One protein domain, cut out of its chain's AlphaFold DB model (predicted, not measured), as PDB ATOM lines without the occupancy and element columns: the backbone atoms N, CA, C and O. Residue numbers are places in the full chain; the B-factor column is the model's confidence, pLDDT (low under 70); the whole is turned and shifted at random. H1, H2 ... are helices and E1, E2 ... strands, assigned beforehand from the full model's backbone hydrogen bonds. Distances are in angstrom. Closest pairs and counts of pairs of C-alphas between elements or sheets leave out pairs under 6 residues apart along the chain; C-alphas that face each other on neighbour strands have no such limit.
ATOM      1  N   ALA A  71      15.319  56.334 -14.926       77.88
ATOM      2  CA  ALA A  71      15.953  57.640 -15.103       77.88
ATOM      3  C   ALA A  71      16.604  58.181 -13.816       77.88
ATOM      4  O   ALA A  71      17.527  58.991 -13.904       77.88
ATOM      5  N   ASP A  72      16.128  57.732 -12.650       76.62
ATOM      6  CA  ASP A  72      16.637  58.129 -11.336       76.62
ATOM      7  C   ASP A  72      17.732  57.177 -10.826       76.62
ATOM      8  O   ASP A  72      18.440  57.499  -9.868       76.62
ATOM      9  N   GLU A  73      17.911  56.029 -11.487       68.44
ATOM     10  CA  GLU A  73      19.059  55.158 -11.266       68.44
ATOM     11  C   GLU A  73      20.309  55.782 -11.883       68.44
ATOM     12  O   GLU A  73      20.369  56.104 -13.077       68.44
ATOM     13  N   ALA A  74      21.341  55.944 -11.058       61.50
ATOM     14  CA  ALA A  74      22.649  56.297 -11.571       61.50
ATOM     15  C   ALA A  74      23.108  55.185 -12.528       61.50
ATOM     16  O   ALA A  74      23.060  54.009 -12.189       61.50
ATOM     17  N   ASP A  75      23.569  55.562 -13.722       57.41
ATOM     18  CA  ASP A  75      24.307  54.660 -14.612       57.41
ATOM     19  C   ASP A  75      25.715  54.482 -14.023       57.41
ATOM     20  O   ASP A  75      26.689  55.080 -14.479       57.41
ATOM     21  N   ASP A  76      25.794  53.812 -12.873       56.09
ATOM     22  CA  ASP A  76      26.993  53.759 -12.038       56.09
ATOM     23  C   ASP A  76      27.912  52.579 -12.368       56.09
ATOM     24  O   ASP A  76      28.956  52.421 -11.726       56.09
ATOM     25  N   ALA A  77      27.608  51.822 -13.424       48.38
ATOM     26  CA  ALA A  77      28.451  50.739 -13.900       48.38
ATOM     27  C   ALA A  77      29.662  51.273 -14.689       48.38
ATOM     28  O   ALA A  77      29.668  51.346 -15.919       48.38
ATOM     29  N   VAL A  78      30.750  51.578 -13.979       47.06
ATOM     30  CA  VAL A  78      32.097  51.411 -14.543       47.06
ATOM     31  C   VAL A  78      32.455  49.931 -14.373       47.06
ATOM     32  O   VAL A  78      32.588  49.492 -13.225       47.06
ATOM     33  N   PRO A  79      32.616  49.145 -15.459       45.94
ATOM     34  CA  PRO A  79      32.924  47.722 -15.351       45.94
ATOM     35  C   PRO A  79      34.145  47.478 -14.454       45.94
ATOM     36  O   PRO A  79      35.261  47.869 -14.797       45.94
ATOM     37  N   GLY A  80      33.927  46.829 -13.307       49.66
ATOM     38  CA  GLY A  80      34.979  46.441 -12.365       49.66
ATOM     39  C   GLY A  80      35.310  47.426 -11.232       49.66
ATOM     40  O   GLY A  80      36.203  47.106 -10.450       49.66
ATOM     41  N   GLU A  81      34.631  48.574 -11.100       48.62
ATOM     42  CA  GLU A  81      34.794  49.477  -9.936       48.62
ATOM     43  C   GLU A  81      33.547  49.528  -9.044       48.62
ATOM     44  O   GLU A  81      33.663  49.378  -7.828       48.62
ATOM     45  N   ASN A  82      32.366  49.658  -9.654       50.03
ATOM     46  CA  ASN A  82      31.077  49.386  -9.030       50.03
ATOM     47  C   ASN A  82      30.496  48.189  -9.779       50.03
ATOM     48  O   ASN A  82      30.029  48.332 -10.909       50.03
ATOM     49  N   ASP A  83      30.605  47.001  -9.192       52.09
ATOM     50  CA  ASP A  83      29.832  45.854  -9.661       52.09
ATOM     51  C   ASP A  83      28.367  46.289  -9.550       52.09
ATOM     52  O   ASP A  83      27.910  46.602  -8.446       52.09
ATOM     53  N   ASP A  84      27.672  46.435 -10.682       66.44
ATOM     54  CA  ASP A  84      26.232  46.688 -10.685       66.44
ATOM     55  C   ASP A  84      25.629  45.695  -9.686       66.44
ATOM     56  O   ASP A  84      25.916  44.497  -9.743       66.44
ATOM     57  N   ARG A  85      24.903  46.201  -8.680       70.62
ATOM     58  CA  ARG A  85      24.446  45.386  -7.543       70.62
ATOM     59  C   ARG A  85      23.627  44.185  -8.017       70.62
ATOM     60  O   ARG A  85      23.578  43.186  -7.305       70.62
ATOM     61  N   ALA A  86      23.046  44.259  -9.216       72.38
ATOM     62  CA  ALA A  86      22.380  43.156  -9.899       72.38
ATOM     63  C   ALA A  86      23.304  41.961 -10.223       72.38
ATOM     64  O   ALA A  86      22.831  40.832 -10.346       72.38
ATOM     65  N   PHE A  87      24.608  42.198 -10.373       78.94
ATOM     66  CA  PHE A  87      25.626  41.232 -10.798       78.94
ATOM     67  C   PHE A  87      26.703  40.966  -9.736       78.94
ATOM     68  O   PHE A  87      27.637  40.204  -9.982       78.94
ATOM     69  N   ALA A  88      26.570  41.534  -8.537       82.81
ATOM     70  CA  ALA A  88      27.497  41.262  -7.449       82.81
ATOM     71  C   ALA A  88      27.472  39.773  -7.054       82.81
ATOM     72  O   ALA A  88      26.419  39.182  -6.798       82.81
ATOM     73  N   LYS A  89      28.654  39.156  -6.970       88.69
ATOM     74  CA  LYS A  89      28.803  37.770  -6.506       88.69
ATOM     75  C   LYS A  89      28.611  37.675  -4.989       88.69
ATOM     76  O   LYS A  89      29.237  38.424  -4.244       88.69
ATOM     77  N   PHE A  90      27.825  36.707  -4.513       90.81
ATOM     78  CA  PHE A  90      27.676  36.458  -3.074       90.81
ATOM     79  C   PHE A  90      28.980  35.937  -2.445       90.81
ATOM     80  O   PHE A  90      29.664  35.100  -3.029       90.81
ATOM     81  N   ASP A  91      29.297  36.349  -1.213       92.88
ATOM     82  CA  ASP A  91      30.505  35.897  -0.490       92.88
ATOM     83  C   ASP A  91      30.497  34.395  -0.143       92.88
ATOM     84  O   ASP A  91      31.533  33.794   0.150       92.88
ATOM     85  N   HIS A  92      29.317  33.777  -0.153       95.75
ATOM     86  CA  HIS A  92      29.092  32.363   0.124       95.75
ATOM     87  C   HIS A  92      28.034  31.806  -0.828       95.75
ATOM     88  O   HIS A  92      27.292  32.564  -1.446       95.75
ATOM     89  N   VAL A  93      27.970  30.476  -0.942       97.38
ATOM     90  CA  VAL A  93      26.939  29.823  -1.755       97.38
ATOM     91  C   VAL A  93      25.568  30.053  -1.129       97.38
ATOM     92  O   VAL A  93      25.351  29.682   0.024       97.38
ATOM     93  N   VAL A  94      24.662  30.632  -1.910       96.81
ATOM     94  CA  VAL A  94      23.244  30.798  -1.587       96.81
ATOM     95  C   VAL A  94      22.464  29.741  -2.358       96.81
ATOM     96  O   VAL A  94      22.589  29.648  -3.580       96.81
ATOM     97  N   GLU A  95      21.688  28.920  -1.652       97.19
ATOM     98  CA  GLU A  95      20.769  27.973  -2.286       97.19
ATOM     99  C   GLU A  95      19.423  28.660  -2.540       97.19
ATOM    100  O   GLU A  95      18.910  29.348  -1.661       97.19
ATOM    101  N   VAL A  96      18.879  28.492  -3.744       95.50
ATOM    102  CA  VAL A  96      17.554  28.987  -4.137       95.50
ATOM    103  C   VAL A  96      16.698  27.789  -4.514       95.50
ATOM    104  O   VAL A  96      16.961  27.116  -5.518       95.50
ATOM    105  N   HIS A  97      15.682  27.524  -3.703       96.56
ATOM    106  CA  HIS A  97      14.764  26.412  -3.878       96.56
ATOM    107  C   HIS A  97      13.601  26.797  -4.789       96.56
ATOM    108  O   HIS A  97      13.003  27.865  -4.648       96.56
ATOM    109  N   TYR A  98      13.244  25.919  -5.727       93.94
ATOM    110  CA  TYR A  98      12.132  26.170  -6.643       93.94
ATOM    111  C   TYR A  98      11.373  24.908  -7.054       93.94
ATOM    112  O   TYR A  98      11.868  23.781  -6.962       93.94
ATOM    113  N   GLY A  99      10.145  25.121  -7.530       93.31
ATOM    114  CA  GLY A  99       9.325  24.107  -8.190       93.31
ATOM    115  C   GLY A  99       9.233  24.355  -9.693       93.31
ATOM    116  O   GLY A  99       9.121  25.504 -10.125       93.31
ATOM    117  N   TYR A 100       9.243  23.288 -10.497       89.62
ATOM    118  CA  TYR A 100       9.300  23.411 -11.960       89.62
ATOM    119  C   TYR A 100       8.349  22.470 -12.703       89.62
ATOM    120  O   TYR A 100       8.088  21.347 -12.268       89.62
ATOM    121  N   GLN A 101       7.850  22.907 -13.859       89.56
ATOM    122  CA  GLN A 101       7.160  22.035 -14.808       89.56
ATOM    123  C   GLN A 101       8.153  21.574 -15.878       89.56
ATOM    124  O   GLN A 101       8.723  22.402 -16.579       89.56
ATOM    125  N   ILE A 102       8.313  20.264 -16.045       85.75
ATOM    126  CA  ILE A 102       9.134  19.670 -17.104       85.75
ATOM    127  C   ILE A 102       8.403  18.483 -17.720       85.75
ATOM    128  O   ILE A 102       7.914  17.616 -16.998       85.75
ATOM    129  N   ASP A 103       8.343  18.428 -19.050       80.56
ATOM    130  CA  ASP A 103       7.829  17.247 -19.743       80.56
ATOM    131  C   ASP A 103       8.769  16.056 -19.459       80.56
ATOM    132  O   ASP A 103       9.963  16.144 -19.744       80.56
ATOM    133  N   PRO A 104       8.281  14.920 -18.927       77.56
ATOM    134  CA  PRO A 104       9.116  13.750 -18.658       77.56
ATOM    135  C   PRO A 104       9.800  13.166 -19.903       77.56
ATOM    136  O   PRO A 104      10.683  12.321 -19.770       77.56
ATOM    137  N   LYS A 105       9.352  13.548 -21.104       79.31
ATOM    138  CA  LYS A 105       9.919  13.146 -22.395       79.31
ATOM    139  C   LYS A 105      10.841  14.203 -23.000       79.31
ATOM    140  O   LYS A 105      11.306  14.012 -24.124       79.31
ATOM    141  N   ASP A 106      11.073  15.312 -22.304       76.38
ATOM    142  CA  ASP A 106      11.985  16.347 -22.764       76.38
ATOM    143  C   ASP A 106      13.409  15.781 -22.899       76.38
ATOM    144  O   ASP A 106      13.956  15.173 -21.980       76.38
ATOM    145  N   THR A 107      13.989  15.957 -24.085       77.69
ATOM    146  CA  THR A 107      15.352  15.534 -24.456       77.69
ATOM    147  C   THR A 107      16.172  16.709 -24.992       77.69
ATOM    148  O   THR A 107      17.183  16.518 -25.659       77.69
ATOM    149  N   THR A 108      15.721  17.941 -24.738       82.81
ATOM    150  CA  THR A 108      16.372  19.162 -25.231       82.81
ATOM    151  C   THR A 108      17.651  19.506 -24.473       82.81
ATOM    152  O   THR A 108      18.505  20.210 -25.015       82.81
ATOM    153  N   LEU A 109      17.810  19.006 -23.244       84.19
ATOM    154  CA  LEU A 109      19.041  19.178 -22.481       84.19
ATOM    155  C   LEU A 109      20.179  18.330 -23.076       84.19
ATOM    156  O   LEU A 109      19.952  17.170 -23.428       84.19
ATOM    157  N   PRO A 110      21.407  18.877 -23.164       88.50
ATOM    158  CA  PRO A 110      22.582  18.106 -23.554       88.50
ATOM    159  C   PRO A 110      22.816  16.884 -22.655       88.50
ATOM    160  O   PRO A 110      22.479  16.892 -21.472       88.50
ATOM    161  N   ASP A 111      23.466  15.852 -23.199       87.56
ATOM    162  CA  ASP A 111      23.814  14.649 -22.440       87.56
ATOM    163  C   ASP A 111      24.585  14.994 -21.152       87.56
ATOM    164  O   ASP A 111      25.646  15.619 -21.186       87.56
ATOM    165  N   GLY A 112      24.062  14.536 -20.012       85.31
ATOM    166  CA  GLY A 112      24.644  14.769 -18.687       85.31
ATOM    167  C   GLY A 112      24.098  15.993 -17.945       85.31
ATOM    168  O   GLY A 112      24.381  16.119 -16.752       85.31
ATOM    169  N   ASP A 113      23.293  16.838 -18.596       90.75
ATOM    170  CA  ASP A 113      22.572  17.926 -17.935       90.75
ATOM    171  C   ASP A 113      21.250  17.440 -17.315       90.75
ATOM    172  O   ASP A 113      20.586  16.526 -17.808       90.75
ATOM    173  N   SER A 114      20.862  18.078 -16.212       87.12
ATOM    174  CA  SER A 114      19.572  17.911 -15.540       87.12
ATOM    175  C   SER A 114      18.891  19.263 -15.318       87.12
ATOM    176  O   SER A 114      19.451  20.332 -15.572       87.12
ATOM    177  N   VAL A 115      17.656  19.215 -14.818       82.69
ATOM    178  CA  VAL A 115      16.838  20.398 -14.503       82.69
ATOM    179  C   VAL A 115      17.555  21.367 -13.563       82.69
ATOM    180  O   VAL A 115      17.513  22.574 -13.768       82.69
ATOM    181  N   ASP A 116      18.256  20.831 -12.572       85.25
ATOM    182  CA  ASP A 116      18.981  21.562 -11.534       85.25
ATOM    183  C   ASP A 116      20.502  21.634 -11.774       85.25
ATOM    184  O   ASP A 116      21.200  22.416 -11.131       85.25
ATOM    185  N   ASN A 117      21.039  20.890 -12.744       90.31
ATOM    186  CA  ASN A 117      22.452  20.928 -13.122       90.31
ATOM    187  C   ASN A 117      22.608  21.023 -14.643       90.31
ATOM    188  O   ASN A 117      22.782  20.020 -15.332       90.31
ATOM    189  N   ASN A 118      22.590  22.245 -15.162       91.94
ATOM    190  CA  ASN A 118      22.784  22.540 -16.578       91.94
ATOM    191  C   ASN A 118      23.654  23.788 -16.765       91.94
ATOM    192  O   ASN A 118      24.116  24.397 -15.798       91.94
ATOM    193  N   GLN A 119      23.905  24.163 -18.020       93.44
ATOM    194  CA  GLN A 119      24.740  25.324 -18.348       93.44
ATOM    195  C   GLN A 119      24.334  26.613 -17.612       93.44
ATOM    196  O   GLN A 119      25.212  27.369 -17.206       93.44
ATOM    197  N   TYR A 120      23.038  26.839 -17.379       92.62
ATOM    198  CA  TYR A 120      22.548  28.045 -16.714       92.62
ATOM    199  C   TYR A 120      22.718  27.967 -15.196       92.62
ATOM    200  O   TYR A 120      23.207  28.919 -14.591       92.62
ATOM    201  N   THR A 121      22.391  26.833 -14.566       94.00
ATOM    202  CA  THR A 121      22.547  26.694 -13.106       94.00
ATOM    203  C   THR A 121      24.018  26.680 -12.688       94.00
ATOM    204  O   THR A 121      24.373  27.288 -11.680       94.00
ATOM    205  N   ARG A 122      24.901  26.081 -13.499       95.56
ATOM    206  CA  ARG A 122      26.357  26.159 -13.296       95.56
ATOM    207  C   ARG A 122      26.890  27.573 -13.501       95.56
ATOM    208  O   ARG A 122      27.698  28.022 -12.700       95.56
ATOM    209  N   TYR A 123      26.400  28.300 -14.508       95.50
ATOM    210  CA  TYR A 123      26.771  29.702 -14.710       95.50
ATOM    211  C   TYR A 123      26.426  30.567 -13.489       95.50
ATOM    212  O   TYR A 123      27.266  31.350 -13.043       95.50
ATOM    213  N   LEU A 124      25.228  30.397 -12.921       95.12
ATOM    214  CA  LEU A 124      24.808  31.099 -11.705       95.12
ATOM    215  C   LEU A 124      25.690  30.747 -10.497       95.12
ATOM    216  O   LEU A 124      26.086  31.635  -9.739       95.12
ATOM    217  N   LEU A 125      26.059  29.474 -10.350       95.81
ATOM    218  CA  LEU A 125      26.937  29.025  -9.272       95.81
ATOM    219  C   LEU A 125      28.355  29.593  -9.421       95.81
ATOM    220  O   LEU A 125      28.886  30.189  -8.485       95.81
ATOM    221  N   ASP A 126      28.953  29.459 -10.601       95.69
ATOM    222  CA  ASP A 126      30.347  29.828 -10.846       95.69
ATOM    223  C   ASP A 126      30.561  31.348 -10.796       95.69
ATOM    224  O   ASP A 126      31.575  31.812 -10.264       95.69
ATOM    225  N   ASN A 127      29.604  32.135 -11.298       92.88
ATOM    226  CA  ASN A 127      29.740  33.592 -11.397       92.88
ATOM    227  C   ASN A 127      29.129  34.337 -10.214       92.88
ATOM    228  O   ASN A 127      29.687  35.350  -9.813       92.88
ATOM    229  N   TYR A 128      28.059  33.819  -9.605       92.88
ATOM    230  CA  TYR A 128      27.324  34.547  -8.565       92.88
ATOM    231  C   TYR A 128      27.232  33.812  -7.230       92.88
ATOM    232  O   TYR A 128      26.723  34.385  -6.276       92.88
ATOM    233  N   ASN A 129      27.770  32.589  -7.109       96.06
ATOM    234  CA  ASN A 129      27.586  31.728  -5.933       96.06
ATOM    235  C   ASN A 129      26.103  31.396  -5.660       96.06
ATOM    236  O   ASN A 129      25.720  31.111  -4.529       96.06
ATOM    237  N   ILE A 130      25.267  31.373  -6.701       96.12
ATOM    238  CA  ILE A 130      23.852  31.006  -6.594       96.12
ATOM    239  C   ILE A 130      23.684  29.554  -7.042       96.12
ATOM    240  O   ILE A 130      23.912  29.220  -8.203       96.12
ATOM    241  N   LYS A 131      23.263  28.681  -6.127       96.44
ATOM    242  CA  LYS A 131      22.951  27.281  -6.412       96.44
ATOM    243  C   LYS A 131      21.442  27.092  -6.497       96.44
ATOM    244  O   LYS A 131      20.731  27.227  -5.509       96.44
ATOM    245  N   VAL A 132      20.962  26.718  -7.674       95.12
ATOM    246  CA  VAL A 132      19.544  26.440  -7.916       95.12
ATOM    247  C   VAL A 132      19.224  24.996  -7.514       95.12
ATOM    248  O   VAL A 132      19.911  24.071  -7.947       95.12
ATOM    249  N   VAL A 133      18.200  24.800  -6.679       94.88
ATOM    250  CA  VAL A 133      17.798  23.490  -6.141       94.88
ATOM    251  C   VAL A 133      16.334  23.218  -6.481       94.88
ATOM    252  O   VAL A 133      15.436  23.930  -6.043       94.88
ATOM    253  N   CYS A 134      16.082  22.178  -7.276       92.88
ATOM    254  CA  CYS A 134      14.724  21.802  -7.663       92.88
ATOM    255  C   CYS A 134      14.100  20.889  -6.597       92.88
ATOM    256  O   CYS A 134      14.403  19.697  -6.544       92.88
ATOM    257  N   ASP A 135      13.179  21.416  -5.792       94.31
ATOM    258  CA  ASP A 135      12.512  20.644  -4.735       94.31
ATOM    259  C   ASP A 135      11.540  19.609  -5.309       94.31
ATOM    260  O   ASP A 135      11.376  18.505  -4.782       94.31
ATOM    261  N   TRP A 136      10.863  19.967  -6.402       93.62
ATOM    262  CA  TRP A 136       9.922  19.087  -7.076       93.62
ATOM    263  C   TRP A 136       9.705  19.485  -8.534       93.62
ATOM    264  O   TRP A 136       9.719  20.656  -8.905       93.62
ATOM    265  N   THR A 137       9.409  18.477  -9.354       92.44
ATOM    266  CA  THR A 137       9.015  18.646 -10.755       92.44
ATOM    267  C   THR A 137       7.572  18.204 -10.987       92.44
ATOM    268  O   THR A 137       7.050  17.349 -10.265       92.44
ATOM    269  N   ALA A 138       6.904  18.763 -11.990       93.31
ATOM    270  CA  ALA A 138       5.602  18.306 -12.470       93.31
ATOM    271  C   ALA A 138       5.647  18.035 -13.975       93.31
ATOM    272  O   ALA A 138       6.201  18.833 -14.725       93.31
ATOM    273  N   GLY A 139       5.046  16.922 -14.406       89.25
ATOM    274  CA  GLY A 139       5.145  16.440 -15.787       89.25
ATOM    275  C   GLY A 139       4.342  17.246 -16.813       89.25
ATOM    276  O   GLY A 139       4.584  17.166 -18.011       89.25
ATOM    277  N   ASN A 140       3.328  17.976 -16.352       85.69
ATOM    278  CA  ASN A 140       2.400  18.731 -17.186       85.69
ATOM    279  C   ASN A 140       1.786  19.889 -16.382       85.69
ATOM    280  O   ASN A 140       1.942  19.968 -15.161       85.69
ATOM    281  N   ALA A 141       1.058  20.767 -17.075       86.31
ATOM    282  CA  ALA A 141       0.464  21.962 -16.483       86.31
ATOM    283  C   ALA A 141      -0.567  21.663 -15.383       86.31
ATOM    284  O   ALA A 141      -0.623  22.387 -14.391       86.31
ATOM    285  N   SER A 142      -1.364  20.596 -15.520       87.50
ATOM    286  CA  SER A 142      -2.381  20.247 -14.520       87.50
ATOM    287  C   SER A 142      -1.738  19.783 -13.216       87.50
ATOM    288  O   SER A 142      -2.075  20.292 -12.147       87.50
ATOM    289  N   ASP A 143      -0.751  18.891 -13.303       92.50
ATOM    290  CA  ASP A 143      -0.003  18.416 -12.139       92.50
ATOM    291  C   ASP A 143       0.769  19.563 -11.472       92.50
ATOM    292  O   ASP A 143       0.828  19.644 -10.245       92.50
ATOM    293  N   PHE A 144       1.333  20.479 -12.268       94.69
ATOM    294  CA  PHE A 144       2.029  21.661 -11.757       94.69
ATOM    295  C   PHE A 144       1.079  22.556 -10.956       94.69
ATOM    296  O   PHE A 144       1.358  22.882  -9.804       94.69
ATOM    297  N   GLN A 145      -0.087  22.879 -11.523       95.19
ATOM    298  CA  GLN A 145      -1.129  23.655 -10.851       95.19
ATOM    299  C   GLN A 145      -1.598  22.997  -9.548       95.19
ATOM    300  O   GLN A 145      -1.747  23.679  -8.536       95.19
ATOM    301  N   GLN A 146      -1.782  21.673  -9.538       95.94
ATOM    302  CA  GLN A 146      -2.146  20.933  -8.327       95.94
ATOM    303  C   GLN A 146      -1.057  21.013  -7.252       95.94
ATOM    304  O   GLN A 146      -1.374  21.229  -6.082       95.94
ATOM    305  N   LYS A 147       0.222  20.880  -7.632       96.44
ATOM    306  CA  LYS A 147       1.347  21.002  -6.693       96.44
ATOM    307  C   LYS A 147       1.462  22.405  -6.106       96.44
ATOM    308  O   LYS A 147       1.602  22.524  -4.892       96.44
ATOM    309  N   VAL A 148       1.341  23.447  -6.930       97.31
ATOM    310  CA  VAL A 148       1.335  24.841  -6.458       97.31
ATOM    311  C   VAL A 148       0.149  25.088  -5.523       97.31
ATOM    312  O   VAL A 148       0.335  25.626  -4.436       97.31
ATOM    313  N   SER A 149      -1.054  24.634  -5.893       96.94
ATOM    314  CA  SER A 149      -2.257  24.737  -5.054       96.94
ATOM    315  C   SER A 149      -2.055  24.102  -3.676       96.94
ATOM    316  O   SER A 149      -2.352  24.713  -2.649       96.94
ATOM    317  N   LEU A 150      -1.494  22.888  -3.647       97.00
ATOM    318  CA  LEU A 150      -1.200  22.187  -2.405       97.00
ATOM    319  C   LEU A 150      -0.160  22.940  -1.572       97.00
ATOM    320  O   LEU A 150      -0.392  23.129  -0.384       97.00
ATOM    321  N   ALA A 151       0.931  23.409  -2.187       97.50
ATOM    322  CA  ALA A 151       1.989  24.148  -1.502       97.50
ATOM    323  C   ALA A 151       1.490  25.466  -0.887       97.50
ATOM    324  O   ALA A 151       1.885  25.800   0.229       97.50
ATOM    325  N   ILE A 152       0.580  26.179  -1.563       97.56
ATOM    326  CA  ILE A 152      -0.110  27.348  -0.994       97.56
ATOM    327  C   ILE A 152      -0.955  26.917   0.208       97.56
ATOM    328  O   ILE A 152      -0.831  27.481   1.293       97.56
ATOM    329  N   ALA A 153      -1.789  25.885   0.050       97.31
ATOM    330  CA  ALA A 153      -2.683  25.419   1.109       97.31
ATOM    331  C   ALA A 153      -1.940  24.901   2.355       97.31
ATOM    332  O   ALA A 153      -2.463  25.005   3.466       97.31
ATOM    333  N   SER A 154      -0.735  24.347   2.188       97.25
ATOM    334  CA  SER A 154       0.121  23.869   3.279       97.25
ATOM    335  C   SER A 154       1.172  24.873   3.750       97.25
ATOM    336  O   SER A 154       1.967  24.506   4.614       97.25
ATOM    337  N   ALA A 155       1.185  26.104   3.221       96.81
ATOM    338  CA  ALA A 155       2.200  27.120   3.518       96.81
ATOM    339  C   ALA A 155       3.641  26.587   3.356       96.81
ATOM    340  O   ALA A 155       4.509  26.808   4.197       96.81
ATOM    341  N   SER A 156       3.873  25.823   2.286       96.31
ATOM    342  CA  SER A 156       5.136  25.137   1.996       96.31
ATOM    343  C   SER A 156       5.630  25.446   0.581       96.31
ATOM    344  O   SER A 156       6.103  24.553  -0.126       96.31
ATOM    345  N   LEU A 157       5.423  26.685   0.130       96.94
ATOM    346  CA  LEU A 157       6.027  27.171  -1.105       96.94
ATOM    347  C   LEU A 157       7.561  27.159  -0.966       96.94
ATOM    348  O   LEU A 157       8.060  27.435   0.125       96.94
ATOM    349  N   PRO A 158       8.298  26.821  -2.039       96.69
ATOM    350  CA  PRO A 158       9.747  27.012  -2.077       96.69
ATOM    351  C   PRO A 158      10.084  28.514  -2.179       96.69
ATOM    352  O   PRO A 158       9.173  29.339  -2.284       96.69
ATOM    353  N   ASP A 159      11.372  28.870  -2.209       96.38
ATOM    354  CA  ASP A 159      11.814  30.274  -2.294       96.38
ATOM    355  C   ASP A 159      11.259  30.996  -3.535       96.38
ATOM    356  O   ASP A 159      10.941  32.182  -3.480       96.38
ATOM    357  N   ALA A 160      11.110  30.280  -4.657       93.81
ATOM    358  CA  ALA A 160      10.489  30.808  -5.867       93.81
ATOM    359  C   ALA A 160       9.661  29.756  -6.618       93.81
ATOM    360  O   ALA A 160      10.042  28.593  -6.759       93.81
ATOM    361  N   VAL A 161       8.530  30.172  -7.188       94.62
ATOM    362  CA  VAL A 161       7.765  29.355  -8.136       94.62
ATOM    363  C   VAL A 161       7.042  30.249  -9.133       94.62
ATOM    364  O   VAL A 161       6.548  31.321  -8.787       94.62
ATOM    365  N   VAL A 162       6.952  29.802 -10.385       94.00
ATOM    366  CA  VAL A 162       6.136  30.489 -11.389       94.00
ATOM    367  C   VAL A 162       4.666  30.355 -11.002       94.00
ATOM    368  O   VAL A 162       4.159  29.241 -10.863       94.00
ATOM    369  N   ALA A 163       3.970  31.482 -10.858       93.50
ATOM    370  CA  ALA A 163       2.529  31.484 -10.659       93.50
ATOM    371  C   ALA A 163       1.839  30.955 -11.933       93.50
ATOM    372  O   ALA A 163       1.953  31.594 -12.979       93.50
ATOM    373  N   PRO A 164       1.091  29.831 -11.883       90.69
ATOM    374  CA  PRO A 164       0.450  29.288 -13.082       90.69
ATOM    375  C   PRO A 164      -0.557  30.253 -13.714       90.69
ATOM    376  O   PRO A 164      -0.746  30.267 -14.923       90.69
ATOM    377  N   THR A 165      -1.236  31.037 -12.873       89.12
ATOM    378  CA  THR A 165      -2.123  32.136 -13.259       89.12
ATOM    379  C   THR A 165      -2.107  33.199 -12.163       89.12
ATOM    380  O   THR A 165      -1.716  32.924 -11.023       89.12
ATOM    381  N   ARG A 166      -2.637  34.393 -12.465       89.50
ATOM    382  CA  ARG A 166      -2.801  35.473 -11.478       89.50
ATOM    383  C   ARG A 166      -3.610  35.049 -10.244       89.50
ATOM    384  O   ARG A 166      -3.378  35.564  -9.156       89.50
ATOM    385  N   ASN A 167      -4.523  34.085 -10.369       92.69
ATOM    386  CA  ASN A 167      -5.317  33.612  -9.232       92.69
ATOM    387  C   ASN A 167      -4.458  32.928  -8.159       92.69
ATOM    388  O   ASN A 167      -4.705  33.138  -6.975       92.69
ATOM    389  N   TYR A 168      -3.442  32.156  -8.553       95.75
ATOM    390  CA  TYR A 168      -2.521  31.527  -7.600       95.75
ATOM    391  C   TYR A 168      -1.653  32.567  -6.886       95.75
ATOM    392  O   TYR A 168      -1.474  32.469  -5.675       95.75
ATOM    393  N   LEU A 169      -1.195  33.596  -7.612       96.06
ATOM    394  CA  LEU A 169      -0.483  34.736  -7.028       96.06
ATOM    395  C   LEU A 169      -1.336  35.424  -5.953       96.06
ATOM    396  O   LEU A 169      -0.897  35.575  -4.818       96.06
ATOM    397  N   VAL A 170      -2.585  35.771  -6.282       96.56
ATOM    398  CA  VAL A 170      -3.511  36.429  -5.344       96.56
ATOM    399  C   VAL A 170      -3.795  35.559  -4.120       96.56
ATOM    400  O   VAL A 170      -3.852  36.076  -3.006       96.56
ATOM    401  N   GLN A 171      -3.975  34.247  -4.303       96.25
ATOM    402  CA  GLN A 171      -4.187  33.318  -3.190       96.25
ATOM    403  C   GLN A 171      -2.973  33.257  -2.259       96.25
ATOM    404  O   GLN A 171      -3.152  33.344  -1.047       96.25
ATOM    405  N   ALA A 172      -1.760  33.145  -2.807       97.12
ATOM    406  CA  ALA A 172      -0.529  33.099  -2.023       97.12
ATOM    407  C   ALA A 172      -0.247  34.427  -1.300       97.12
ATOM    408  O   ALA A 172       0.049  34.417  -0.108       97.12
ATOM    409  N   ALA A 173      -0.421  35.565  -1.984       96.50
ATOM    410  CA  ALA A 173      -0.253  36.896  -1.402       96.50
ATOM    411  C   ALA A 173      -1.217  37.130  -0.229       96.50
ATOM    412  O   ALA A 173      -0.803  37.504   0.862       96.50
ATOM    413  N   ARG A 174      -2.512  36.834  -0.413       95.50
ATOM    414  CA  ARG A 174      -3.528  36.991   0.647       95.50
ATOM    415  C   ARG A 174      -3.400  35.977   1.782       95.50
ATOM    416  O   ARG A 174      -3.979  36.189   2.845       95.50
ATOM    417  N   ALA A 175      -2.680  34.883   1.553       96.31
ATOM    418  CA  ALA A 175      -2.291  33.926   2.581       96.31
ATOM    419  C   ALA A 175      -0.995  34.328   3.314       96.31
ATOM    420  O   ALA A 175      -0.542  33.558   4.157       96.31
ATOM    421  N   ASP A 176      -0.432  35.510   3.021       95.38
ATOM    422  CA  ASP A 176       0.795  36.042   3.630       95.38
ATOM    423  C   ASP A 176       2.022  35.139   3.391       95.38
ATOM    424  O   ASP A 176       2.881  34.967   4.250       95.38
ATOM    425  N   LEU A 177       2.075  34.498   2.215       96.75
ATOM    426  CA  LEU A 177       3.151  33.570   1.844       96.75
ATOM    427  C   LEU A 177       4.217  34.195   0.938       96.75
ATOM    428  O   LEU A 177       5.187  33.519   0.605       96.75
ATOM    429  N   LEU A 178       4.023  35.437   0.491       96.56
ATOM    430  CA  LEU A 178       4.905  36.111  -0.462       96.56
ATOM    431  C   LEU A 178       5.518  37.357   0.171       96.56
ATOM    432  O   LEU A 178       4.831  38.105   0.863       96.56
ATOM    433  N   ALA A 179       6.801  37.580  -0.099       95.00
ATOM    434  CA  ALA A 179       7.502  38.777   0.339       95.00
ATOM    435  C   ALA A 179       7.060  40.016  -0.461       95.00
ATOM    436  O   ALA A 179       6.704  39.914  -1.637       95.00
ATOM    437  N   ASP A 180       7.130  41.184   0.180       95.25
ATOM    438  CA  ASP A 180       7.154  42.468  -0.521       95.25
ATOM    439  C   ASP A 180       8.530  42.636  -1.166       95.25
ATOM    440  O   ASP A 180       9.536  42.682  -0.464       95.25
ATOM    441  N   LEU A 181       8.569  42.679  -2.496       95.38
ATOM    442  CA  LEU A 181       9.801  42.713  -3.277       95.38
ATOM    443  C   LEU A 181      10.283  44.137  -3.552       95.38
ATOM    444  O   LEU A 181      11.351  44.296  -4.136       95.38
ATOM    445  N   TRP A 182       9.526  45.180  -3.190       91.44
ATOM    446  CA  TRP A 182       9.921  46.564  -3.466       91.44
ATOM    447  C   TRP A 182      11.305  46.954  -2.932       91.44
ATOM    448  O   TRP A 182      12.059  47.578  -3.688       91.44
ATOM    449  N   PRO A 183      11.674  46.624  -1.676       90.94
ATOM    450  CA  PRO A 183      12.973  47.007  -1.130       90.94
ATOM    451  C   PRO A 183      14.134  46.431  -1.947       90.94
ATOM    452  O   PRO A 183      15.037  47.162  -2.352       90.94
ATOM    453  N   GLU A 184      14.083  45.133  -2.236       90.12
ATOM    454  CA  GLU A 184      15.112  44.424  -2.986       90.12
ATOM    455  C   GLU A 184      15.090  44.827  -4.462       90.12
ATOM    456  O   GLU A 184      16.141  45.081  -5.047       90.12
ATOM    457  N   PHE A 185      13.911  44.947  -5.068       89.88
ATOM    458  CA  PHE A 185      13.781  45.325  -6.469       89.88
ATOM    459  C   PHE A 185      14.362  46.719  -6.725       89.88
ATOM    460  O   PHE A 185      15.156  46.897  -7.644       89.88
ATOM    461  N   ASN A 186      14.050  47.704  -5.879       88.69
ATOM    462  CA  ASN A 186      14.621  49.041  -6.017       88.69
ATOM    463  C   ASN A 186      16.138  49.065  -5.786       88.69
ATOM    464  O   ASN A 186      16.818  49.890  -6.385       88.69
ATOM    465  N   GLN A 187      16.672  48.183  -4.937       85.50
ATOM    466  CA  GLN A 187      18.099  48.148  -4.626       85.50
ATOM    467  C   GLN A 187      18.944  47.395  -5.664       85.50
ATOM    468  O   GLN A 187      20.111  47.754  -5.842       85.50
ATOM    469  N   TYR A 188      18.391  46.341  -6.273       86.50
ATOM    470  CA  TYR A 188      19.143  45.354  -7.056       86.50
ATOM    471  C   TYR A 188      18.675  45.201  -8.509       86.50
ATOM    472  O   TYR A 188      19.392  44.578  -9.287       86.50
ATOM    473  N   ALA A 189      17.509  45.716  -8.914       86.50
ATOM    474  CA  ALA A 189      17.111  45.650 -10.320       86.50
ATOM    475  C   ALA A 189      17.975  46.595 -11.162       86.50
ATOM    476  O   ALA A 189      18.058  47.790 -10.877       86.50
ATOM    477  N   SER A 190      18.575  46.068 -12.230       85.50
ATOM    478  CA  SER A 190      19.385  46.875 -13.139       85.50
ATOM    479  C   SER A 190      18.533  47.902 -13.886       85.50
ATOM    480  O   SER A 190      17.335  47.703 -14.129       85.50
ATOM    481  N   LYS A 191      19.175  48.986 -14.332       84.25
ATOM    482  CA  LYS A 191      18.540  50.023 -15.156       84.25
ATOM    483  C   LYS A 191      17.809  49.437 -16.367       84.25
ATOM    484  O   LYS A 191      16.666  49.798 -16.618       84.25
ATOM    485  N   GLN A 192      18.420  48.469 -17.055       86.75
ATOM    486  CA  GLN A 192      17.811  47.799 -18.207       86.75
ATOM    487  C   GLN A 192      16.505  47.075 -17.845       86.75
ATOM    488  O   GLN A 192      15.528  47.161 -18.586       86.75
ATOM    489  N   VAL A 193      16.465  46.358 -16.716       88.75
ATOM    490  CA  VAL A 193      15.241  45.678 -16.259       88.75
ATOM    491  C   VAL A 193      14.136  46.698 -15.995       88.75
ATOM    492  O   VAL A 193      12.987  46.476 -16.384       88.75
ATOM    493  N   LYS A 194      14.483  47.835 -15.383       88.94
ATOM    494  CA  LYS A 194      13.528  48.910 -15.115       88.94
ATOM    495  C   LYS A 194      13.014  49.568 -16.394       88.94
ATOM    496  O   LYS A 194      11.803  49.697 -16.537       88.94
ATOM    497  N   GLU A 195      13.891  49.876 -17.351       89.25
ATOM    498  CA  GLU A 195      13.508  50.409 -18.669       89.25
ATOM    499  C   GLU A 195      12.528  49.467 -19.389       89.25
ATOM    500  O   GLU A 195      11.513  49.916 -19.917       89.25
ATOM    501  N   ILE A 196      12.777  48.150 -19.360       89.75
ATOM    502  CA  ILE A 196      11.871  47.150 -19.951       89.75
ATOM    503  C   ILE A 196      10.499  47.184 -19.264       89.75
ATOM    504  O   ILE A 196       9.474  47.191 -19.944       89.75
ATOM    505  N   ILE A 197      10.449  47.234 -17.931       91.06
ATOM    506  CA  ILE A 197       9.187  47.332 -17.183       91.06
ATOM    507  C   ILE A 197       8.435  48.620 -17.523       91.06
ATOM    508  O   ILE A 197       7.218  48.578 -17.723       91.06
ATOM    509  N   GLU A 198       9.139  49.742 -17.643       91.44
ATOM    510  CA  GLU A 198       8.551  51.037 -17.994       91.44
ATOM    511  C   GLU A 198       7.897  51.025 -19.382       91.44
ATOM    512  O   GLU A 198       6.844  51.641 -19.549       91.44
ATOM    513  N   THR A 199       8.418  50.248 -20.345       91.19
ATOM    514  CA  THR A 199       7.768  50.099 -21.667       91.19
ATOM    515  C   THR A 199       6.353  49.518 -21.600       91.19
ATOM    516  O   THR A 199       5.575  49.674 -22.536       91.19
ATOM    517  N   THR A 200       5.998  48.865 -20.489       90.94
ATOM    518  CA  THR A 200       4.668  48.279 -20.287       90.94
ATOM    519  C   THR A 200       3.643  49.273 -19.742       90.94
ATOM    520  O   THR A 200       2.504  48.879 -19.488       90.94
ATOM    521  N   GLU A 201       4.030  50.535 -19.520       91.06
ATOM    522  CA  GLU A 201       3.145  51.606 -19.035       91.06
ATOM    523  C   GLU A 201       2.410  51.206 -17.739       91.06
ATOM    524  O   GLU A 201       1.215  51.436 -17.555       91.06
ATOM    525  N   GLY A 202       3.125  50.519 -16.841       90.25
ATOM    526  CA  GLY A 202       2.612  50.058 -15.549       90.25
ATOM    527  C   GLY A 202       1.834  48.738 -15.579       90.25
ATOM    528  O   GLY A 202       1.549  48.193 -14.511       90.25
ATOM    529  N   ARG A 203       1.532  48.158 -16.753       90.31
ATOM    530  CA  ARG A 203       0.821  46.865 -16.850       90.31
ATOM    531  C   ARG A 203       1.560  45.743 -16.115       90.31
ATOM    532  O   ARG A 203       0.926  44.971 -15.396       90.31
ATOM    533  N   ALA A 204       2.885  45.670 -16.257       91.62
ATOM    534  CA  ALA A 204       3.697  44.632 -15.624       91.62
ATOM    535  C   ALA A 204       3.647  44.705 -14.090       91.62
ATOM    536  O   ALA A 204       3.334  43.709 -13.438       91.62
ATOM    537  N   ILE A 205       3.883  45.891 -13.522       93.25
ATOM    538  CA  ILE A 205       3.842  46.112 -12.070       93.25
ATOM    539  C   ILE A 205       2.433  45.869 -11.523       93.25
ATOM    540  O   ILE A 205       2.273  45.133 -10.555       93.25
ATOM    541  N   ASN A 206       1.390  46.379 -12.184       91.62
ATOM    542  CA  ASN A 206       0.005  46.160 -11.756       91.62
ATOM    543  C   ASN A 206      -0.380  44.671 -11.722       91.62
ATOM    544  O   ASN A 206      -1.133  44.238 -10.848       91.62
ATOM    545  N   ASN A 207       0.138  43.869 -12.655       91.38
ATOM    546  CA  ASN A 207      -0.105  42.428 -12.673       91.38
ATOM    547  C   ASN A 207       0.651  41.669 -11.574       91.38
ATOM    548  O   ASN A 207       0.152  40.642 -11.109       91.38
ATOM    549  N   ALA A 208       1.813  42.174 -11.164       94.50
ATOM    550  CA  ALA A 208       2.649  41.620 -10.103       94.50
ATOM    551  C   ALA A 208       2.269  42.097  -8.686       94.50
ATOM    552  O   ALA A 208       2.712  41.513  -7.696       94.50
ATOM    553  N   THR A 209       1.436  43.133  -8.585       94.94
ATOM    554  CA  THR A 209       0.984  43.710  -7.318       94.94
ATOM    555  C   THR A 209      -0.375  43.152  -6.892       94.94
ATOM    556  O   THR A 209      -1.331  43.083  -7.675       94.94
ATOM    557  N   VAL A 210      -0.488  42.774  -5.617       95.69
ATOM    558  CA  VAL A 210      -1.737  42.316  -4.992       95.69
ATOM    559  C   VAL A 210      -1.990  43.134  -3.735       95.69
ATOM    560  O   VAL A 210      -1.146  43.186  -2.851       95.69
ATOM    561  N   ASP A 211      -3.161  43.770  -3.665       92.38
ATOM    562  CA  ASP A 211      -3.608  44.567  -2.515       92.38
ATOM    563  C   ASP A 211      -2.568  45.621  -2.042       92.38
ATOM    564  O   ASP A 211      -2.494  45.944  -0.861       92.38
ATOM    565  N   GLY A 212      -1.783  46.172  -2.980       88.38
ATOM    566  CA  GLY A 212      -0.739  47.182  -2.738       88.38
ATOM    567  C   GLY A 212       0.689  46.628  -2.659       88.38
ATOM    568  O   GLY A 212       1.633  47.377  -2.885       88.38
ATOM    569  N   THR A 213       0.854  45.320  -2.448       90.19
ATOM    570  CA  THR A 213       2.165  44.676  -2.286       90.19
ATOM    571  C   THR A 213       2.698  44.127  -3.608       90.19
ATOM    572  O   THR A 213       2.049  43.283  -4.239       90.19
ATOM    573  N   PHE A 214       3.895  44.557  -4.018       95.25
ATOM    574  CA  PHE A 214       4.608  44.001  -5.172       95.25
ATOM    575  C   PHE A 214       5.234  42.661  -4.779       95.25
ATOM    576  O   PHE A 214       6.237  42.617  -4.077       95.25
ATOM    577  N   CYS A 215       4.606  41.557  -5.179       95.31
ATOM    578  CA  CYS A 215       4.885  40.224  -4.624       95.31
ATOM    579  C   CYS A 215       5.299  39.184  -5.675       95.31
ATOM    580  O   CYS A 215       5.367  37.989  -5.385       95.31
TER     581      CYS A 215
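AT A GLANCE: This is residues 71 to 215 of the 366 residues of the protein "Extracellular solute-binding protein" of Blautia sp. AF19-1 (UniProt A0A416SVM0). This is an open ring of small parts: a two-strand ribbon, E1 and E2, makes one side with H1 beside E2, H2 and H3 stand side by side past the far ends of the strands, and the short helices H6, H5 and H4 lie across the open middle from the ribbon. The long unnamed stretch 71 to 93 runs from near H5 to the start of E1, and its residues 78 to 83 stick out. The printed part has 145 residues, with two parallel strands and six helices in the order E1, H1, E2, H2, H3, H4, H5, H6. The class is mixed, helices and strands, with under half of the residues in named elements. It is only just compact, close to loose, with a radius of gyration of the C-alphas of 17.4 A and spans of 45 by 43 by 28 A.

IN THESE COORDINATES: Find C-alpha 94 at (23.244, 30.798, -1.587); from there E1, residues 94 to 101, runs 22.6 A. E2, residues 130 to 138, covers 23.0 A and bends by 56 degrees at residue 135. H1 is residues 119 to 128, 13.7 A. H2, residues 141 to 153, is the longest helix at 18.2 A; look for its first C-alpha at (0.464, 21.962, -16.483). H3 is residues 166 to 174, H4 residues 182 to 188 and H5 residues 191 to 198. H6, residues 203 to 208, ends at C-alpha 208, (2.649, 41.620, -10.103).

HOW THE PARTS SIT: Start at the sheet, where E1 and E2 are parallel neighbours at 25 degrees; look for N 96 and O 131, 2.9 A apart, and N 131 and O 94, 2.8 A apart. E1, H1 and E2 form a strand-helix-strand unit, two parallel neighbour strands with a helix between them in the chain, and its crossover is right-handed. The closest C-alphas of H1 and E2 are Leu 124 and Ile 130, 5.2 A apart. At the other end, those of E2 and H2 are Ala 138 and Phe 144, 5.0 A apart. H2 touches H3 with residues 148 to 152 alone, at a shallow tilt of 12 degrees, the same way; their closest C-alphas are those of Ile 152 and Ala 172, 5.9 A. H6 is close to H3 but not clearly touching, the closest C-alphas being Arg 166 and Asn 207, 7.6 A. H5 and H6 are also close but not clearly touching, about perpendicular at 77 degrees, with the C-alphas of Ile 197 and Ala 204 closest at 6.3 A. H4 and H5 are apart. In H1, H2, H3, H4, H5 and H6 every O i to N i+4 pair is within hydrogen-bond range.

THE WHOLE: The two C-alphas farthest apart are those of Glu 81 and Ser 142, 47.5 A. The printed part has no cut. The links E1 to H1, 17 residues, and H2 to H3, 12 residues, are long; in the latter, residues 160 to 161 pair in parallel with residues 98 to 99 of E1. The mean pLDDT of the printed part is 88.2, and residues 73 to 84 are under 70.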